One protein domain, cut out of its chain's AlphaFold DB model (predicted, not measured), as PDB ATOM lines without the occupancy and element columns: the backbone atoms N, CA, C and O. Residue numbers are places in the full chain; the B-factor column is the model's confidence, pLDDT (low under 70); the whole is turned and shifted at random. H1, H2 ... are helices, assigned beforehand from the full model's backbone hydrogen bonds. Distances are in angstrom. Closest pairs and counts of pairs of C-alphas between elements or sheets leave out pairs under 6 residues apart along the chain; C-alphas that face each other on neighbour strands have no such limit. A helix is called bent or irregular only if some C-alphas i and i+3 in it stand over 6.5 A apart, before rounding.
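This is residues 185 to 320 of the 373 residues of an uncharacterized protein of Rhodococcus sp. W8901 (UniProt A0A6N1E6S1). A long helix, H6, runs through the middle and is crossed by H3, the two making the core; H2 and H5 pack on H3 at one end of the domain, and H4 packs on H6. At the other end H1 meets H6 with its last residues, while residues 194 to 201, of which 196 to 201 belong to H1, stick out as a short arm. The printed part has 136 residues with six named helices in the order H1 to H6 and no named strand; the class is all helix, with mostly crossed packing. It is compact, with a radius of gyration of the C-alphas of 15.1 A, and spans 43 by 32 by 27 A.

Start at Gly 185, C-alpha at (165.226, 157.570, 186.417). Find C-alpha 196 at (190.753, 154.443, 186.671); from there H1 runs to residue 207, 16.6 A. Next come H2, residues 231 to 239, 11.9 A, and H3, residues 251 to 264, 19.9 A. H4 holds residues 269 to 275 and H5 residues 282 to 288. H6 runs from residue 294 to residue 319, 34.9 A, ending at C-alpha (167.306, 150.555, 172.026). It has a kink of 48 degrees near residue 313 and is irregular, with C-alphas 314 and 317 7.6 A apart.

Look first at H6, the hub, which touches four helices. Its residues 304 to 312 touch H3 at a steep tilt of 55 degrees, the same way; the closest C-alphas, of Ser 260 and Ala 308, are 5.1 A apart. H4 touches H6 with C-alphas 269 and 302 closest, 5.8 A, at a steep tilt of 68 degrees, only just short of about perpendicular. H5 and H6 only just touch, with 3 pairs of C-alphas within 8 A, the closest being 288 and 297 at 6.0 A. H1 touches H6 with residues 205 to 207 alone, about perpendicular at 86 degrees; C-alphas 206 and 313 are closest, 5.0 A. H2 touches H3, closest C-alphas 233 and 258 at 5.7 A, and H5, closest C-alphas 239 and 283 at 4.2 A. H3 touches H5, closest C-alphas 255 and 284 at 6.5 A. H2 and H6 are apart. In H1 to H5 every O i to N i+4 pair is within hydrogen-bond range; in H6, 19 of 22 are.

The farthest C-alphas, of Thr 195 and Ala 279, are 45.9 A apart. The printed part has no cut. The links H1 to H2 and H2 to H3 are long; in the first, residues 210 to 211 pair antiparallel with 218 to 219. Mean pLDDT of the printed part is 90.1; residues 187 to 194 are under 70.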
ATOM      1  N   GLY A 185     163.941 157.456 187.092       82.62
ATOM      2  CA  GLY A 185     165.226 157.570 186.417       82.62
ATOM      3  C   GLY A 185     166.397 157.044 187.244       82.62
ATOM      4  O   GLY A 185     166.247 156.428 188.299       82.62
ATOM      5  N   ALA A 186     167.604 157.272 186.737       71.06
ATOM      6  CA  ALA A 186     168.813 156.887 187.448       71.06
ATOM      7  C   ALA A 186     169.251 157.976 188.431       71.06
ATOM      8  O   ALA A 186     169.553 159.101 188.032       71.06
ATOM      9  N   ASP A 187     169.390 157.604 189.704       64.94
ATOM     10  CA  ASP A 187     170.321 158.292 190.595       64.94
ATOM     11  C   ASP A 187     171.726 157.753 190.292       64.94
ATOM     12  O   ASP A 187     171.979 156.548 190.363       64.94
ATOM     13  N   THR A 188     172.666 158.627 189.934       54.09
ATOM     14  CA  THR A 188     174.032 158.247 189.542       54.09
ATOM     15  C   THR A 188     174.899 157.848 190.738       54.09
ATOM     16  O   THR A 188     176.127 157.965 190.676       54.09
ATOM     17  N   ARG A 189     174.308 157.375 191.846       50.97
ATOM     18  CA  ARG A 189     175.029 156.819 193.002       50.97
ATOM     19  C   ARG A 189     175.661 155.470 192.627       50.97
ATOM     20  O   ARG A 189     175.174 154.397 192.949       50.97
ATOM     21  N   ARG A 190     176.754 155.612 191.874       51.16
ATOM     22  CA  ARG A 190     177.907 154.756 191.564       51.16
ATOM     23  C   ARG A 190     177.727 153.249 191.783       51.16
ATOM     24  O   ARG A 190     177.878 152.755 192.894       51.16
ATOM     25  N   SER A 191     177.684 152.504 190.676       50.69
ATOM     26  CA  SER A 191     178.514 151.295 190.607       50.69
ATOM     27  C   SER A 191     179.954 151.770 190.408       50.69
ATOM     28  O   SER A 191     180.224 152.472 189.434       50.69
ATOM     29  N   ARG A 192     180.846 151.509 191.372       51.47
ATOM     30  CA  ARG A 192     182.263 151.904 191.304       51.47
ATOM     31  C   ARG A 192     182.962 151.082 190.213       51.47
ATOM     32  O   ARG A 192     183.044 149.863 190.366       51.47
ATOM     33  N   PRO A 193     183.518 151.704 189.162       56.12
ATOM     34  CA  PRO A 193     184.484 151.023 188.312       56.12
ATOM     35  C   PRO A 193     185.719 150.692 189.159       56.12
ATOM     36  O   PRO A 193     186.144 151.500 189.985       56.12
ATOM     37  N   ARG A 194     186.257 149.477 189.009       65.50
ATOM     38  CA  ARG A 194     187.328 148.956 189.879       65.50
ATOM     39  C   ARG A 194     188.697 149.598 189.615       65.50
ATOM     40  O   ARG A 194     189.573 149.479 190.462       65.50
ATOM     41  N   THR A 195     188.879 150.273 188.479       80.56
ATOM     42  CA  THR A 195     190.142 150.911 188.070       80.56
ATOM     43  C   THR A 195     189.879 152.234 187.350       80.56
ATOM     44  O   THR A 195     188.820 152.407 186.747       80.56
ATOM     45  N   ALA A 196     190.845 153.161 187.382       82.88
ATOM     46  CA  ALA A 196     190.753 154.443 186.671       82.88
ATOM     47  C   ALA A 196     190.578 154.257 185.153       82.88
ATOM     48  O   ALA A 196     189.760 154.940 184.544       82.88
ATOM     49  N   VAL A 197     191.264 153.270 184.567       84.38
ATOM     50  CA  VAL A 197     191.145 152.920 183.140       84.38
ATOM     51  C   VAL A 197     189.703 152.555 182.778       84.38
ATOM     52  O   VAL A 197     189.148 153.123 181.845       84.38
ATOM     53  N   ALA A 198     189.045 151.706 183.574       79.81
ATOM     54  CA  ALA A 198     187.656 151.319 183.323       79.81
ATOM     55  C   ALA A 198     186.672 152.498 183.452       79.81
ATOM     56  O   ALA A 198     185.634 152.506 182.792       79.81
ATOM     57  N   VAL A 199     186.977 153.497 184.295       80.38
ATOM     58  CA  VAL A 199     186.193 154.745 184.354       80.38
ATOM     59  C   VAL A 199     186.316 155.498 183.030       80.38
ATOM     60  O   VAL A 199     185.301 155.911 182.475       80.38
ATOM     61  N   VAL A 200     187.546 155.666 182.532       84.81
ATOM     62  CA  VAL A 200     187.833 156.418 181.304       84.81
ATOM     63  C   VAL A 200     187.224 155.725 180.088       84.81
ATOM     64  O   VAL A 200     186.516 156.372 179.326       84.81
ATOM     65  N   GLU A 201     187.406 154.413 179.937       84.19
ATOM     66  CA  GLU A 201     186.801 153.642 178.843       84.19
ATOM     67  C   GLU A 201     185.271 153.741 178.846       84.19
ATOM     68  O   GLU A 201     184.652 153.972 177.809       84.19
ATOM     69  N   ALA A 202     184.643 153.616 180.021       79.94
ATOM     70  CA  ALA A 202     183.197 153.760 180.143       79.94
ATOM     71  C   ALA A 202     182.728 155.180 179.798       79.94
ATOM     72  O   ALA A 202     181.674 155.333 179.179       79.94
ATOM     73  N   ALA A 203     183.495 156.203 180.185       83.75
ATOM     74  CA  ALA A 203     183.209 157.591 179.843       83.75
ATOM     75  C   ALA A 203     183.314 157.818 178.330       83.75
ATOM     76  O   ALA A 203     182.351 158.293 177.738       83.75
ATOM     77  N   LEU A 204     184.408 157.388 177.691       87.44
ATOM     78  CA  LEU A 204     184.598 157.483 176.239       87.44
ATOM     79  C   LEU A 204     183.474 156.773 175.473       87.44
ATOM     80  O   LEU A 204     182.860 157.359 174.588       87.44
ATOM     81  N   ALA A 205     183.114 155.556 175.887       85.44
ATOM     82  CA  ALA A 205     182.012 154.818 175.275       85.44
ATOM     83  C   ALA A 205     180.646 155.507 175.461       85.44
ATOM     84  O   ALA A 205     179.736 155.287 174.662       85.44
ATOM     85  N   CYS A 206     180.456 156.295 176.526       87.62
ATOM     86  CA  CYS A 206     179.263 157.126 176.682       87.62
ATOM     87  C   CYS A 206     179.320 158.355 175.769       87.62
ATOM     88  O   CYS A 206     178.315 158.666 175.132       87.62
ATOM     89  N   GLU A 207     180.478 159.012 175.671       90.31
ATOM     90  CA  GLU A 207     180.688 160.180 174.808       90.31
ATOM     91  C   GLU A 207     180.420 159.865 173.331       90.31
ATOM     92  O   GLU A 207     179.737 160.637 172.668       90.31
ATOM     93  N   GLU A 208     180.805 158.684 172.837       91.06
ATOM     94  CA  GLU A 208     180.489 158.224 171.469       91.06
ATOM     95  C   GLU A 208     178.981 158.176 171.146       91.06
ATOM     96  O   GLU A 208     178.576 158.131 169.981       91.06
ATOM     97  N   ARG A 209     178.124 158.139 172.173       93.62
ATOM     98  CA  ARG A 209     176.661 158.056 172.031       93.62
ATOM     99  C   ARG A 209     175.973 159.397 172.238       93.62
ATOM    100  O   ARG A 209     174.746 159.470 172.130       93.62
ATOM    101  N   LEU A 210     176.745 160.438 172.519       95.19
ATOM    102  CA  LEU A 210     176.283 161.795 172.742       95.19
ATOM    103  C   LEU A 210     176.742 162.690 171.587       95.19
ATOM    104  O   LEU A 210     177.770 162.464 170.960       95.19
ATOM    105  N   VAL A 211     175.936 163.696 171.275       96.12
ATOM    106  CA  VAL A 211     176.223 164.720 170.262       96.12
ATOM    107  C   VAL A 211     175.863 166.094 170.815       96.12
ATOM    108  O   VAL A 211     175.072 166.189 171.755       96.12
ATOM    109  N   GLY A 212     176.409 167.152 170.215       96.25
ATOM    110  CA  GLY A 212     176.241 168.531 170.682       96.25
ATOM    111  C   GLY A 212     177.277 168.937 171.732       96.25
ATOM    112  O   GLY A 212     178.121 168.140 172.140       96.25
ATOM    113  N   VAL A 213     177.212 170.194 172.168       94.56
ATOM    114  CA  VAL A 213     178.137 170.810 173.136       94.56
ATOM    115  C   VAL A 213     177.352 171.594 174.184       94.56
ATOM    116  O   VAL A 213     176.243 172.042 173.915       94.56
ATOM    117  N   GLY A 214     177.903 171.730 175.393       94.44
ATOM    118  CA  GLY A 214     177.250 172.470 176.478       94.44
ATOM    119  C   GLY A 214     175.815 172.001 176.755       94.44
ATOM    120  O   GLY A 214     175.569 170.806 176.934       94.44
ATOM    121  N   ASP A 215     174.879 172.950 176.768       96.25
ATOM    122  CA  ASP A 215     173.462 172.705 177.062       96.25
ATOM    123  C   ASP A 215     172.706 172.009 175.918       96.25
ATOM    124  O   ASP A 215     171.635 171.451 176.156       96.25
ATOM    125  N   ASP A 216     173.291 171.955 174.716       97.75
ATOM    126  CA  ASP A 216     172.757 171.247 173.549       97.75
ATOM    127  C   ASP A 216     173.169 169.773 173.487       97.75
ATOM    128  O   ASP A 216     172.757 169.053 172.566       97.75
ATOM    129  N   ARG A 217     173.977 169.298 174.446       97.25
ATOM    130  CA  ARG A 217     174.354 167.882 174.526       97.25
ATOM    131  C   ARG A 217     173.119 166.999 174.659       97.25
ATOM    132  O   ARG A 217     172.252 167.235 175.498       97.25
ATOM    133  N   ARG A 218     173.058 165.948 173.843       97.31
ATOM    134  CA  ARG A 218     171.922 165.019 173.757       97.31
ATOM    135  C   ARG A 218     172.344 163.651 173.233       97.31
ATOM    136  O   ARG A 218     173.418 163.509 172.654       97.31
ATOM    137  N   LEU A 219     171.484 162.643 173.383       95.25
ATOM    138  CA  LEU A 219     171.697 161.339 172.745       95.25
ATOM    139  C   LEU A 219     171.752 161.475 171.223       95.25
ATOM    140  O   LEU A 219     170.933 162.178 170.615       95.25
ATOM    141  N   HIS A 220     172.678 160.755 170.598       94.12
ATOM    142  CA  HIS A 220     172.725 160.622 169.148       94.12
ATOM    143  C   HIS A 220     171.389 160.034 168.638       94.12
ATOM    144  O   HIS A 220     170.903 159.071 169.229       94.12
ATOM    145  N   PRO A 221     170.804 160.532 167.526       91.69
ATOM    146  CA  PRO A 221     169.530 160.043 166.974       91.69
ATOM    147  C   PRO A 221     169.376 158.514 166.872       91.69
ATOM    148  O   PRO A 221     168.352 157.987 167.277       91.69
ATOM    149  N   ARG A 222     170.426 157.798 166.438       90.38
ATOM    150  CA  ARG A 222     170.514 156.316 166.422       90.38
ATOM    151  C   ARG A 222     170.245 155.592 167.758       90.38
ATOM    152  O   ARG A 222     170.102 154.373 167.770       90.38
ATOM    153  N   TYR A 223     170.282 156.319 168.872       90.94
ATOM    154  CA  TYR A 223     170.063 155.829 170.231       90.94
ATOM    155  C   TYR A 223     168.962 156.650 170.909       90.94
ATOM    156  O   TYR A 223     169.138 157.097 172.038       90.94
ATOM    157  N   ARG A 224     167.857 156.946 170.231       91.06
ATOM    158  CA  ARG A 224     166.705 157.600 170.862       91.06
ATOM    159  C   ARG A 224     165.524 156.654 170.855       91.06
ATOM    160  O   ARG A 224     165.330 155.894 169.916       91.06
ATOM    161  N   LEU A 225     164.719 156.721 171.904       90.69
ATOM    162  CA  LEU A 225     163.410 156.095 171.895       90.69
ATOM    163  C   LEU A 225     162.476 156.874 170.973       90.69
ATOM    164  O   LEU A 225     162.414 158.101 171.033       90.69
ATOM    165  N   THR A 226     161.705 156.138 170.184       87.38
ATOM    166  CA  THR A 226     160.627 156.668 169.338       87.38
ATOM    167  C   THR A 226     159.247 156.494 169.975       87.38
ATOM    168  O   THR A 226     158.285 157.120 169.542       87.38
ATOM    169  N   SER A 227     159.132 155.679 171.030       87.88
ATOM    170  CA  SER A 227     157.866 155.468 171.734       87.88
ATOM    171  C   SER A 227     157.402 156.722 172.481       87.88
ATOM    172  O   SER A 227     158.213 157.494 173.000       87.88
ATOM    173  N   ALA A 228     156.086 156.911 172.603       90.25
ATOM    174  CA  ALA A 228     155.494 158.047 173.312       90.25
ATOM    175  C   ALA A 228     155.884 158.086 174.803       90.25
ATOM    176  O   ALA A 228     156.149 157.046 175.413       90.25
ATOM    177  N   ILE A 229     155.947 159.289 175.392       92.62
ATOM    178  CA  ILE A 229     156.152 159.472 176.840       92.62
ATOM    179  C   ILE A 229     154.991 158.799 177.591       92.62
ATOM    180  O   ILE A 229     153.843 159.057 177.230       92.62
ATOM    181  N   PRO A 230     155.249 157.979 178.632       93.94
ATOM    182  CA  PRO A 230     154.175 157.356 179.401       93.94
ATOM    183  C   PRO A 230     153.195 158.390 179.967       93.94
ATOM    184  O   PRO A 230     153.608 159.427 180.494       93.94
ATOM    185  N   THR A 231     151.896 158.098 179.901       94.75
ATOM    186  CA  THR A 231     150.821 159.014 180.324       94.75
ATOM    187  C   THR A 231     151.010 159.586 181.734       94.75
ATOM    188  O   THR A 231     150.837 160.800 181.893       94.75
ATOM    189  N   PRO A 232     151.414 158.803 182.758       94.88
ATOM    190  CA  PRO A 232     151.662 159.355 184.090       94.88
ATOM    191  C   PRO A 232     152.784 160.399 184.097       94.88
ATOM    192  O   PRO A 232     152.675 161.423 184.770       94.88
ATOM    193  N   VAL A 233     153.844 160.175 183.311       96.62
ATOM    194  CA  VAL A 233     154.999 161.081 183.195       96.62
ATOM    195  C   VAL A 233     154.575 162.394 182.540       96.62
ATOM    196  O   VAL A 233     154.858 163.466 183.073       96.62
ATOM    197  N   ALA A 234     153.835 162.323 181.430       96.69
ATOM    198  CA  ALA A 234     153.289 163.505 180.762       96.69
ATOM    199  C   ALA A 234     152.298 164.271 181.660       96.69
ATOM    200  O   ALA A 234     152.303 165.501 181.711       96.69
ATOM    201  N   THR A 235     151.479 163.551 182.431       96.94
ATOM    202  CA  THR A 235     150.535 164.154 183.385       96.94
ATOM    203  C   THR A 235     151.262 164.913 184.489       96.94
ATOM    204  O   THR A 235     150.885 166.049 184.795       96.94
ATOM    205  N   PHE A 236     152.326 164.341 185.062       97.50
ATOM    206  CA  PHE A 236     153.148 165.052 186.037       97.50
ATOM    207  C   PHE A 236     153.866 166.250 185.401       97.50
ATOM    208  O   PHE A 236     153.842 167.333 185.981       97.50
ATOM    209  N   ALA A 237     154.436 166.105 184.199       97.75
ATOM    210  CA  ALA A 237     155.099 167.205 183.491       97.75
ATOM    211  C   ALA A 237     154.173 168.420 183.318       97.75
ATOM    212  O   ALA A 237     154.584 169.547 183.592       97.75
ATOM    213  N   ARG A 238     152.899 168.184 182.981       98.06
ATOM    214  CA  ARG A 238     151.893 169.234 182.788       98.06
ATOM    215  C   ARG A 238     151.333 169.794 184.095       98.06
ATOM    216  O   ARG A 238     151.150 170.999 184.212       98.06
ATOM    217  N   THR A 239     151.046 168.947 185.083       96.94
ATOM    218  CA  THR A 239     150.244 169.347 186.263       96.94
ATOM    219  C   THR A 239     151.039 169.481 187.561       96.94
ATOM    220  O   THR A 239     150.604 170.168 188.484       96.94
ATOM    221  N   GLY A 240     152.181 168.800 187.663       95.56
ATOM    222  CA  GLY A 240     152.993 168.691 188.875       95.56
ATOM    223  C   GLY A 240     152.358 167.821 189.963       95.56
ATOM    224  O   GLY A 240     152.868 167.780 191.081       95.56
ATOM    225  N   LYS A 241     151.238 167.146 189.667       94.06
ATOM    226  CA  LYS A 241     150.520 166.287 190.615       94.06
ATOM    227  C   LYS A 241     151.044 164.856 190.535       94.06
ATOM    228  O   LYS A 241     151.093 164.273 189.454       94.06
ATOM    229  N   ILE A 242     151.397 164.284 191.684       93.25
ATOM    230  CA  ILE A 242     151.663 162.848 191.820       93.25
ATOM    231  C   ILE A 242     150.324 162.175 192.107       93.25
ATOM    232  O   ILE A 242     149.748 162.380 193.170       93.25
ATOM    233  N   THR A 243     149.813 161.418 191.140       87.44
ATOM    234  CA  THR A 243     148.543 160.678 191.268       87.44
ATOM    235  C   THR A 243     148.740 159.253 191.776       87.44
ATOM    236  O   THR A 243     147.781 158.612 192.181       87.44
ATOM    237  N   ASP A 244     149.977 158.763 191.742       89.44
ATOM    238  CA  ASP A 244     150.372 157.420 192.145       89.44
ATOM    239  C   ASP A 244     151.676 157.516 192.948       89.44
ATOM    240  O   ASP A 244     152.774 157.644 192.393       89.44
ATOM    241  N   SER A 245     151.536 157.513 194.273       89.25
ATOM    242  CA  SER A 245     152.658 157.591 195.211       89.25
ATOM    243  C   SER A 245     153.474 156.299 195.269       89.25
ATOM    244  O   SER A 245     154.632 156.346 195.685       89.25
ATOM    245  N   SER A 246     152.928 155.165 194.806       89.50
ATOM    246  CA  SER A 246     153.682 153.910 194.691       89.50
ATOM    247  C   SER A 246     154.744 154.005 193.589       89.50
ATOM    248  O   SER A 246     155.864 153.514 193.744       89.50
ATOM    249  N   ARG A 247     154.440 154.724 192.495       93.75
ATOM    250  CA  ARG A 247     155.395 154.997 191.411       93.75
ATOM    251  C   ARG A 247     156.452 156.014 191.838       93.75
ATOM    252  O   ARG A 247     157.650 155.774 191.649       93.75
ATOM    253  N   TRP A 248     156.036 157.139 192.422       95.06
ATOM    254  CA  TRP A 248     156.950 158.193 192.879       95.06
ATOM    255  C   TRP A 248     156.698 158.570 194.341       95.06
ATOM    256  O   TRP A 248     155.870 159.441 194.615       95.06
ATOM    257  N   PRO A 249     157.475 157.991 195.272       90.69
ATOM    258  CA  PRO A 249     157.483 158.404 196.674       90.69
ATOM    259  C   PRO A 249     157.813 159.887 196.889       90.69
ATOM    260  O   PRO A 249     157.456 160.459 197.918       90.69
ATOM    261  N   SER A 250     158.515 160.528 195.943       90.81
ATOM    262  CA  SER A 250     158.936 161.926 196.063       90.81
ATOM    263  C   SER A 250     158.750 162.756 194.781       90.81
ATOM    264  O   SER A 250     158.917 162.244 193.669       90.81
ATOM    265  N   PRO A 251     158.540 164.087 194.899       91.25
ATOM    266  CA  PRO A 251     158.563 165.000 193.752       91.25
ATOM    267  C   PRO A 251     159.875 164.979 192.961       91.25
ATOM    268  O   PRO A 251     159.872 165.239 191.759       91.25
ATOM    269  N   SER A 252     161.006 164.673 193.607       91.88
ATOM    270  CA  SER A 252     162.295 164.520 192.921       91.88
ATOM    271  C   SER A 252     162.324 163.332 191.968       91.88
ATOM    272  O   SER A 252     162.889 163.462 190.888       91.88
ATOM    273  N   GLU A 253     161.716 162.205 192.333       93.94
ATOM    274  CA  GLU A 253     161.638 161.043 191.443       93.94
ATOM    275  C   GLU A 253     160.693 161.316 190.279       93.94
ATOM    276  O   GLU A 253     161.058 161.063 189.137       93.94
ATOM    277  N   ALA A 254     159.533 161.925 190.531       95.62
ATOM    278  CA  ALA A 254     158.621 162.316 189.457       95.62
ATOM    279  C   ALA A 254     159.297 163.284 188.462       95.62
ATOM    280  O   ALA A 254     159.242 163.084 187.248       95.62
ATOM    281  N   ARG A 255     160.039 164.278 188.972       95.31
ATOM    282  CA  ARG A 255     160.855 165.190 188.156       95.31
ATOM    283  C   ARG A 255     161.905 164.442 187.339       95.31
ATOM    284  O   ARG A 255     161.984 164.630 186.128       95.31
ATOM    285  N   GLN A 256     162.677 163.570 187.978       96.12
ATOM    286  CA  GLN A 256     163.727 162.816 187.301       96.12
ATOM    287  C   GLN A 256     163.162 161.805 186.291       96.12
ATOM    288  O   GLN A 256     163.817 161.527 185.285       96.12
ATOM    289  N   SER A 257     161.932 161.316 186.488       97.00
ATOM    290  CA  SER A 257     161.210 160.493 185.515       97.00
ATOM    291  C   SER A 257     160.883 161.264 184.236       97.00
ATOM    292  O   SER A 257     161.138 160.761 183.136       97.00
ATOM    293  N   VAL A 258     160.404 162.510 184.362       97.50
ATOM    294  CA  VAL A 258     160.178 163.407 183.214       97.50
ATOM    295  C   VAL A 258     161.485 163.680 182.480       97.50
ATOM    296  O   VAL A 258     161.562 163.455 181.274       97.50
ATOM    297  N   ILE A 259     162.533 164.087 183.205       97.62
ATOM    298  CA  ILE A 259     163.843 164.394 182.614       97.62
ATOM    299  C   ILE A 259     164.423 163.172 181.893       97.62
ATOM    300  O   ILE A 259     164.809 163.266 180.730       97.62
ATOM    301  N   SER A 260     164.434 162.004 182.539       97.44
ATOM    302  CA  SER A 260     164.956 160.769 181.942       97.44
ATOM    303  C   SER A 260     164.152 160.353 180.708       97.44
ATOM    304  O   SER A 260     164.728 159.929 179.709       97.44
ATOM    305  N   SER A 261     162.829 160.524 180.745       96.56
ATOM    306  CA  SER A 261     161.947 160.245 179.609       96.56
ATOM    307  C   SER A 261     162.192 161.188 178.429       96.56
ATOM    308  O   SER A 261     162.185 160.729 177.286       96.56
ATOM    309  N   ALA A 262     162.422 162.477 178.677       97.00
ATOM    310  CA  ALA A 262     162.742 163.452 177.635       97.00
ATOM    311  C   ALA A 262     164.135 163.193 177.034       97.00
ATOM    312  O   ALA A 262     164.294 163.131 175.816       97.00
ATOM    313  N   VAL A 263     165.134 162.939 177.883       97.06
ATOM    314  CA  VAL A 263     166.513 162.655 177.466       97.06
ATOM    315  C   VAL A 263     166.612 161.386 176.621       97.06
ATOM    316  O   VAL A 263     167.275 161.400 175.586       97.06
ATOM    317  N   LEU A 264     165.916 160.305 176.996       95.44
ATOM    318  CA  LEU A 264     165.860 159.084 176.182       95.44
ATOM    319  C   LEU A 264     165.293 159.325 174.776       95.44
ATOM    320  O   LEU A 264     165.583 158.555 173.866       95.44
ATOM    321  N   ARG A 265     164.507 160.388 174.589       95.12
ATOM    322  CA  ARG A 265     163.946 160.821 173.299       95.12
ATOM    323  C   ARG A 265     164.794 161.900 172.620       95.12
ATOM    324  O   ARG A 265     164.425 162.412 171.570       95.12
ATOM    325  N   GLY A 266     165.961 162.212 173.183       96.00
ATOM    326  CA  GLY A 266     166.940 163.121 172.598       96.00
ATOM    327  C   GLY A 266     166.814 164.581 173.001       96.00
ATOM    328  O   GLY A 266     167.454 165.406 172.349       96.00
ATOM    329  N   ALA A 267     166.030 164.904 174.030       97.44
ATOM    330  CA  ALA A 267     166.003 166.256 174.573       97.44
ATOM    331  C   ALA A 267     167.335 166.589 175.269       97.44
ATOM    332  O   ALA A 267     167.884 165.779 176.020       97.44
ATOM    333  N   SER A 268     167.838 167.786 174.996       98.06
ATOM    334  CA  SER A 268     168.982 168.420 175.648       98.06
ATOM    335  C   SER A 268     168.537 169.278 176.839       98.06
ATOM    336  O   SER A 268     167.340 169.419 177.106       98.06
ATOM    337  N   ALA A 269     169.490 169.863 177.571       97.81
ATOM    338  CA  ALA A 269     169.155 170.786 178.655       97.81
ATOM    339  C   ALA A 269     168.471 172.048 178.109       97.81
ATOM    340  O   ALA A 269     167.462 172.464 178.674       97.81
ATOM    341  N   ALA A 270     168.960 172.578 176.984       97.56
ATOM    342  CA  ALA A 270     168.372 173.726 176.302       97.56
ATOM    343  C   ALA A 270     166.930 173.452 175.840       97.56
ATOM    344  O   ALA A 270     166.044 174.270 176.082       97.56
ATOM    345  N   ASP A 271     166.663 172.274 175.256       98.00
ATOM    346  CA  ASP A 271     165.302 171.914 174.822       98.00
ATOM    347  C   ASP A 271     164.334 171.857 176.015       98.00
ATOM    348  O   ASP A 271     163.203 172.335 175.929       98.00
ATOM    349  N   ILE A 272     164.766 171.270 177.137       97.38
ATOM    350  CA  ILE A 272     163.920 171.145 178.331       97.38
ATOM    351  C   ILE A 272     163.726 172.511 178.994       97.38
ATOM    352  O   ILE A 272     162.616 172.810 179.425       97.38
ATOM    353  N   GLU A 273     164.762 173.351 179.055       95.81
ATOM    354  CA  GLU A 273     164.673 174.719 179.577       95.81
ATOM    355  C   GLU A 273     163.687 175.566 178.764       95.81
ATOM    356  O   GLU A 273     162.809 176.203 179.346       95.81
ATOM    357  N   ALA A 274     163.744 175.494 177.431       95.81
ATOM    358  CA  ALA A 274     162.754 176.126 176.562       95.81
ATOM    359  C   ALA A 274     161.345 175.548 176.791       95.81
ATOM    360  O   ALA A 274     160.370 176.293 176.923       95.81
ATOM    361  N   ALA A 275     161.231 174.220 176.918       96.38
ATOM    362  CA  ALA A 275     159.962 173.552 177.183       96.38
ATOM    363  C   ALA A 275     159.345 173.989 178.517       96.38
ATOM    364  O   ALA A 275     158.121 174.091 178.596       96.38
ATOM    365  N   LEU A 276     160.145 174.339 179.535       95.19
ATOM    366  CA  LEU A 276     159.629 174.896 180.788       95.19
ATOM    367  C   LEU A 276     158.791 176.163 180.578       95.19
ATOM    368  O   LEU A 276     158.029 176.480 181.478       95.19
ATOM    369  N   GLY A 277     158.863 176.876 179.448       93.31
ATOM    370  CA  GLY A 277     157.976 178.007 179.131       93.31
ATOM    371  C   GLY A 277     156.557 177.611 178.692       93.31
ATOM    372  O   GLY A 277     155.665 178.453 178.638       93.31
ATOM    373  N   THR A 278     156.320 176.332 178.402       96.50
ATOM    374  CA  THR A 278     155.074 175.830 177.801       96.50
ATOM    375  C   THR A 278     154.052 175.337 178.834       96.50
ATOM    376  O   THR A 278     154.353 175.170 180.025       96.50
ATOM    377  N   ALA A 279     152.821 175.083 178.373       96.38
ATOM    378  CA  ALA A 279     151.769 174.467 179.181       96.38
ATOM    379  C   ALA A 279     152.064 172.988 179.502       96.38
ATOM    380  O   ALA A 279     151.818 172.546 180.626       96.38
ATOM    381  N   ASP A 280     152.662 172.248 178.566       96.31
ATOM    382  CA  ASP A 280     152.948 170.812 178.716       96.31
ATOM    383  C   ASP A 280     153.998 170.498 179.789       96.31
ATOM    384  O   ASP A 280     154.073 169.373 180.280       96.31
ATOM    385  N   TYR A 281     154.767 171.505 180.203       97.31
ATOM    386  CA  TYR A 281     155.802 171.406 181.233       97.31
ATOM    387  C   TYR A 281     155.536 172.318 182.441       97.31
ATOM    388  O   TYR A 281     156.430 172.548 183.260       97.31
ATOM    389  N   ALA A 282     154.311 172.831 182.600       97.00
ATOM    390  CA  ALA A 282     153.963 173.720 183.710       97.00
ATOM    391  C   ALA A 282     154.160 173.072 185.092       97.00
ATOM    392  O   ALA A 282     154.638 173.713 186.034       97.00
ATOM    393  N   GLY A 283     153.862 171.781 185.199       96.88
ATOM    394  CA  GLY A 283     154.121 170.960 186.373       96.88
ATOM    395  C   GLY A 283     155.607 170.790 186.670       96.88
ATOM    396  O   GLY A 283     156.030 170.967 187.815       96.88
ATOM    397  N   LEU A 284     156.413 170.516 185.638       96.75
ATOM    398  CA  LEU A 284     157.865 170.417 185.774       96.75
ATOM    399  C   LEU A 284     158.475 171.756 186.207       96.75
ATOM    400  O   LEU A 284     159.290 171.787 187.128       96.75
ATOM    401  N   ARG A 285     158.029 172.869 185.609       95.38
ATOM    402  CA  ARG A 285     158.426 174.231 185.997       95.38
ATOM    403  C   ARG A 285     158.136 174.480 187.477       95.38
ATOM    404  O   ARG A 285     159.025 174.907 188.214       95.38
ATOM    405  N   LYS A 286     156.934 174.128 187.949       94.00
ATOM    406  CA  LYS A 286     156.568 174.223 189.373       94.00
ATOM    407  C   LYS A 286     157.461 173.354 190.266       94.00
ATOM    408  O   LYS A 286     157.824 173.788 191.356       94.00
ATOM    409  N   ALA A 287     157.872 172.169 189.814       93.19
ATOM    410  CA  ALA A 287     158.774 171.296 190.574       93.19
ATOM    411  C   ALA A 287     160.177 171.905 190.797       93.19
ATOM    412  O   ALA A 287     160.859 171.532 191.758       93.19
ATOM    413  N   TYR A 288     160.597 172.853 189.952       92.88
ATOM    414  CA  TYR A 288     161.819 173.643 190.135       92.88
ATOM    415  C   TYR A 288     161.596 174.971 190.881       92.88
ATOM    416  O   TYR A 288     162.571 175.573 191.319       92.88
ATOM    417  N   ALA A 289     160.353 175.401 191.129       86.50
ATOM    418  CA  ALA A 289     160.053 176.677 191.798       86.50
ATOM    419  C   ALA A 289     160.563 176.772 193.252       86.50
ATOM    420  O   ALA A 289     160.599 177.850 193.830       86.50
ATOM    421  N   ARG A 290     161.011 175.653 193.842       84.75
ATOM    422  CA  ARG A 290     161.744 175.633 195.123       84.75
ATOM    423  C   ARG A 290     163.079 176.387 195.085       84.75
ATOM    424  O   ARG A 290     163.664 176.627 196.136       84.75
ATOM    425  N   TYR A 291     163.611 176.666 193.897       85.94
ATOM    426  CA  TYR A 291     164.821 177.455 193.713       85.94
ATOM    427  C   TYR A 291     164.426 178.911 193.470       85.94
ATOM    428  O   TYR A 291     163.675 179.199 192.545       85.94
ATOM    429  N   VAL A 292     164.930 179.815 194.312       78.56
ATOM    430  CA  VAL A 292     164.500 181.222 194.335       78.56
ATOM    431  C   VAL A 292     165.062 181.997 193.143       78.56
ATOM    432  O   VAL A 292     164.361 182.801 192.539       78.56
ATOM    433  N   ALA A 293     166.321 181.745 192.773       88.31
ATOM    434  CA  ALA A 293     166.971 182.452 191.673       88.31
ATOM    435  C   ALA A 293     166.870 181.674 190.343       88.31
ATOM    436  O   ALA A 293     167.142 180.467 190.331       88.31
ATOM    437  N   PRO A 294     166.624 182.340 189.196       86.25
ATOM    438  CA  PRO A 294     166.638 181.696 187.876       86.25
ATOM    439  C   PRO A 294     167.932 180.917 187.589       86.25
ATOM    440  O   PRO A 294     167.903 179.800 187.076       86.25
ATOM    441  N   SER A 295     169.081 181.439 188.031       88.50
ATOM    442  CA  SER A 295     170.375 180.759 187.896       88.50
ATOM    443  C   SER A 295     170.459 179.446 188.691       88.50
ATOM    444  O   SER A 295     171.193 178.532 188.310       88.50
ATOM    445  N   GLN A 296     169.717 179.320 189.796       90.62
ATOM    446  CA  GLN A 296     169.622 178.086 190.580       90.62
ATOM    447  C   GLN A 296     168.710 177.057 189.916       90.62
ATOM    448  O   GLN A 296     169.072 175.879 189.899       90.62
ATOM    449  N   VAL A 297     167.588 177.493 189.332       90.06
ATOM    450  CA  VAL A 297     166.719 176.635 188.512       90.06
ATOM    451  C   VAL A 297     167.528 176.027 187.368       90.06
ATOM    452  O   VAL A 297     167.623 174.804 187.281       90.06
ATOM    453  N   ALA A 298     168.194 176.865 186.569       90.62
ATOM    454  CA  ALA A 298     168.972 176.418 185.416       90.62
ATOM    455  C   ALA A 298     170.115 175.469 185.822       90.62
ATOM    456  O   ALA A 298     170.318 174.421 185.212       90.62
ATOM    457  N   ARG A 299     170.840 175.769 186.911       93.56
ATOM    458  CA  ARG A 299     171.891 174.881 187.441       93.56
ATOM    459  C   ARG A 299     171.345 173.520 187.876       93.56
ATOM    460  O   ARG A 299     171.968 172.498 187.594       93.56
ATOM    461  N   SER A 300     170.210 173.500 188.572       93.06
ATOM    462  CA  SER A 300     169.588 172.257 189.037       93.06
ATOM    463  C   SER A 300     169.071 171.416 187.869       93.06
ATOM    464  O   SER A 300     169.339 170.216 187.810       93.06
ATOM    465  N   LEU A 301     168.416 172.058 186.896       94.69
ATOM    466  CA  LEU A 301     167.952 171.419 185.668       94.69
ATOM    467  C   LEU A 301     169.111 170.774 184.902       94.69
ATOM    468  O   LEU A 301     169.066 169.575 184.636       94.69
ATOM    469  N   ARG A 302     170.185 171.529 184.625       95.69
ATOM    470  CA  ARG A 302     171.391 170.997 183.967       95.69
ATOM    471  C   ARG A 302     171.970 169.800 184.718       95.69
ATOM    472  O   ARG A 302     172.358 168.819 184.094       95.69
ATOM    473  N   GLY A 303     172.003 169.853 186.050       94.12
ATOM    474  CA  GLY A 303     172.474 168.744 186.879       94.12
ATOM    475  C   GLY A 303     171.623 167.477 186.738       94.12
ATOM    476  O   GLY A 303     172.169 166.381 186.617       94.12
ATOM    477  N   ASP A 304     170.298 167.610 186.733       95.06
ATOM    478  CA  ASP A 304     169.372 166.483 186.562       95.06
ATOM    479  C   ASP A 304     169.425 165.913 185.127       95.06
ATOM    480  O   ASP A 304     169.454 164.688 184.951       95.06
ATOM    481  N   VAL A 305     169.555 166.778 184.113       96.56
ATOM    482  CA  VAL A 305     169.740 166.390 182.702       96.56
ATOM    483  C   VAL A 305     171.083 165.693 182.483       96.56
ATOM    484  O   VAL A 305     171.119 164.643 181.851       96.56
ATOM    485  N   ALA A 306     172.183 166.195 183.050       94.06
ATOM    486  CA  ALA A 306     173.503 165.576 182.918       94.06
ATOM    487  C   ALA A 306     173.545 164.154 183.506       94.06
ATOM    488  O   ALA A 306     174.121 163.241 182.903       94.06
ATOM    489  N   LYS A 307     172.884 163.933 184.654       92.44
ATOM    490  CA  LYS A 307     172.707 162.591 185.239       92.44
ATOM    491  C   LYS A 307     171.930 161.676 184.298       92.44
ATOM    492  O   LYS A 307     172.362 160.552 184.042       92.44
ATOM    493  N   ALA A 308     170.806 162.166 183.771       95.31
ATOM    494  CA  ALA A 308     169.974 161.415 182.843       95.31
ATOM    495  C   ALA A 308     170.711 161.097 181.533       95.31
ATOM    496  O   ALA A 308     170.623 159.967 181.072       95.31
ATOM    497  N   LEU A 309     171.487 162.030 180.972       94.62
ATOM    498  CA  LEU A 309     172.280 161.822 179.755       94.62
ATOM    499  C   LEU A 309     173.377 160.786 179.962       94.62
ATOM    500  O   LEU A 309     173.511 159.869 179.155       94.62
ATOM    501  N   THR A 310     174.118 160.887 181.067       92.50
ATOM    502  CA  THR A 310     175.164 159.914 181.420       92.50
ATOM    503  C   THR A 310     174.575 158.510 181.532       92.50
ATOM    504  O   THR A 310     175.103 157.545 180.978       92.50
ATOM    505  N   TRP A 311     173.445 158.386 182.231       93.38
ATOM    506  CA  TRP A 311     172.741 157.117 182.343       93.38
ATOM    507  C   TRP A 311     172.210 156.626 180.992       93.38
ATOM    508  O   TRP A 311     172.426 155.466 180.642       93.38
ATOM    509  N   ALA A 312     171.555 157.491 180.222       94.38
ATOM    510  CA  ALA A 312     170.962 157.128 178.947       94.38
ATOM    511  C   ALA A 312     172.023 156.657 177.942       94.38
ATOM    512  O   ALA A 312     171.826 155.639 177.288       94.38
ATOM    513  N   ALA A 313     173.184 157.316 177.889       93.19
ATOM    514  CA  ALA A 313     174.319 156.887 177.073       93.19
ATOM    515  C   ALA A 313     174.859 155.514 177.504       93.19
ATOM    516  O   ALA A 313     175.269 154.709 176.667       93.19
ATOM    517  N   ARG A 314     174.813 155.185 178.799       91.44
ATOM    518  CA  ARG A 314     175.193 153.852 179.287       91.44
ATOM    519  C   ARG A 314     174.215 152.764 178.835       91.44
ATOM    520  O   ARG A 314     174.656 151.663 178.517       91.44
ATOM    521  N   VAL A 315     172.913 153.053 178.804       91.44
ATOM    522  CA  VAL A 315     171.869 152.073 178.436       91.44
ATOM    523  C   VAL A 315     171.463 152.119 176.959       91.44
ATOM    524  O   VAL A 315     170.661 151.299 176.528       91.44
ATOM    525  N   ALA A 316     172.035 153.030 176.172       89.81
ATOM    526  CA  ALA A 316     171.686 153.296 174.775       89.81
ATOM    527  C   ALA A 316     171.749 152.076 173.844       89.81
ATOM    528  O   ALA A 316     171.001 152.001 172.871       89.81
ATOM    529  N   SER A 317     172.599 151.090 174.143       85.62
ATOM    530  CA  SER A 317     172.635 149.839 173.380       85.62
ATOM    531  C   SER A 317     171.300 149.092 173.414       85.62
ATOM    532  O   SER A 317     170.968 148.442 172.429       85.62
ATOM    533  N   GLN A 318     170.513 149.233 174.491       87.88
ATOM    534  CA  GLN A 318     169.234 148.539 174.686       87.88
ATOM    535  C   GLN A 318     168.159 148.906 173.665       87.88
ATOM    536  O   GLN A 318     167.204 148.154 173.521       87.88
ATOM    537  N   PHE A 319     168.278 150.051 172.999       82.25
ATOM    538  CA  PHE A 319     167.306 150.555 172.026       82.25
ATOM    539  C   PHE A 319     168.007 151.117 170.789       82.25
ATOM    540  O   PHE A 319     167.508 152.028 170.137       82.25
ATOM    541  N   ARG A 320     169.181 150.568 170.465       78.50
ATOM    542  CA  ARG A 320     169.832 150.839 169.189       78.50
ATOM    543  C   ARG A 320     168.912 150.371 168.064       78.50
ATOM    544  O   ARG A 320     168.559 149.190 168.012       78.50
TER     545      ARG A 320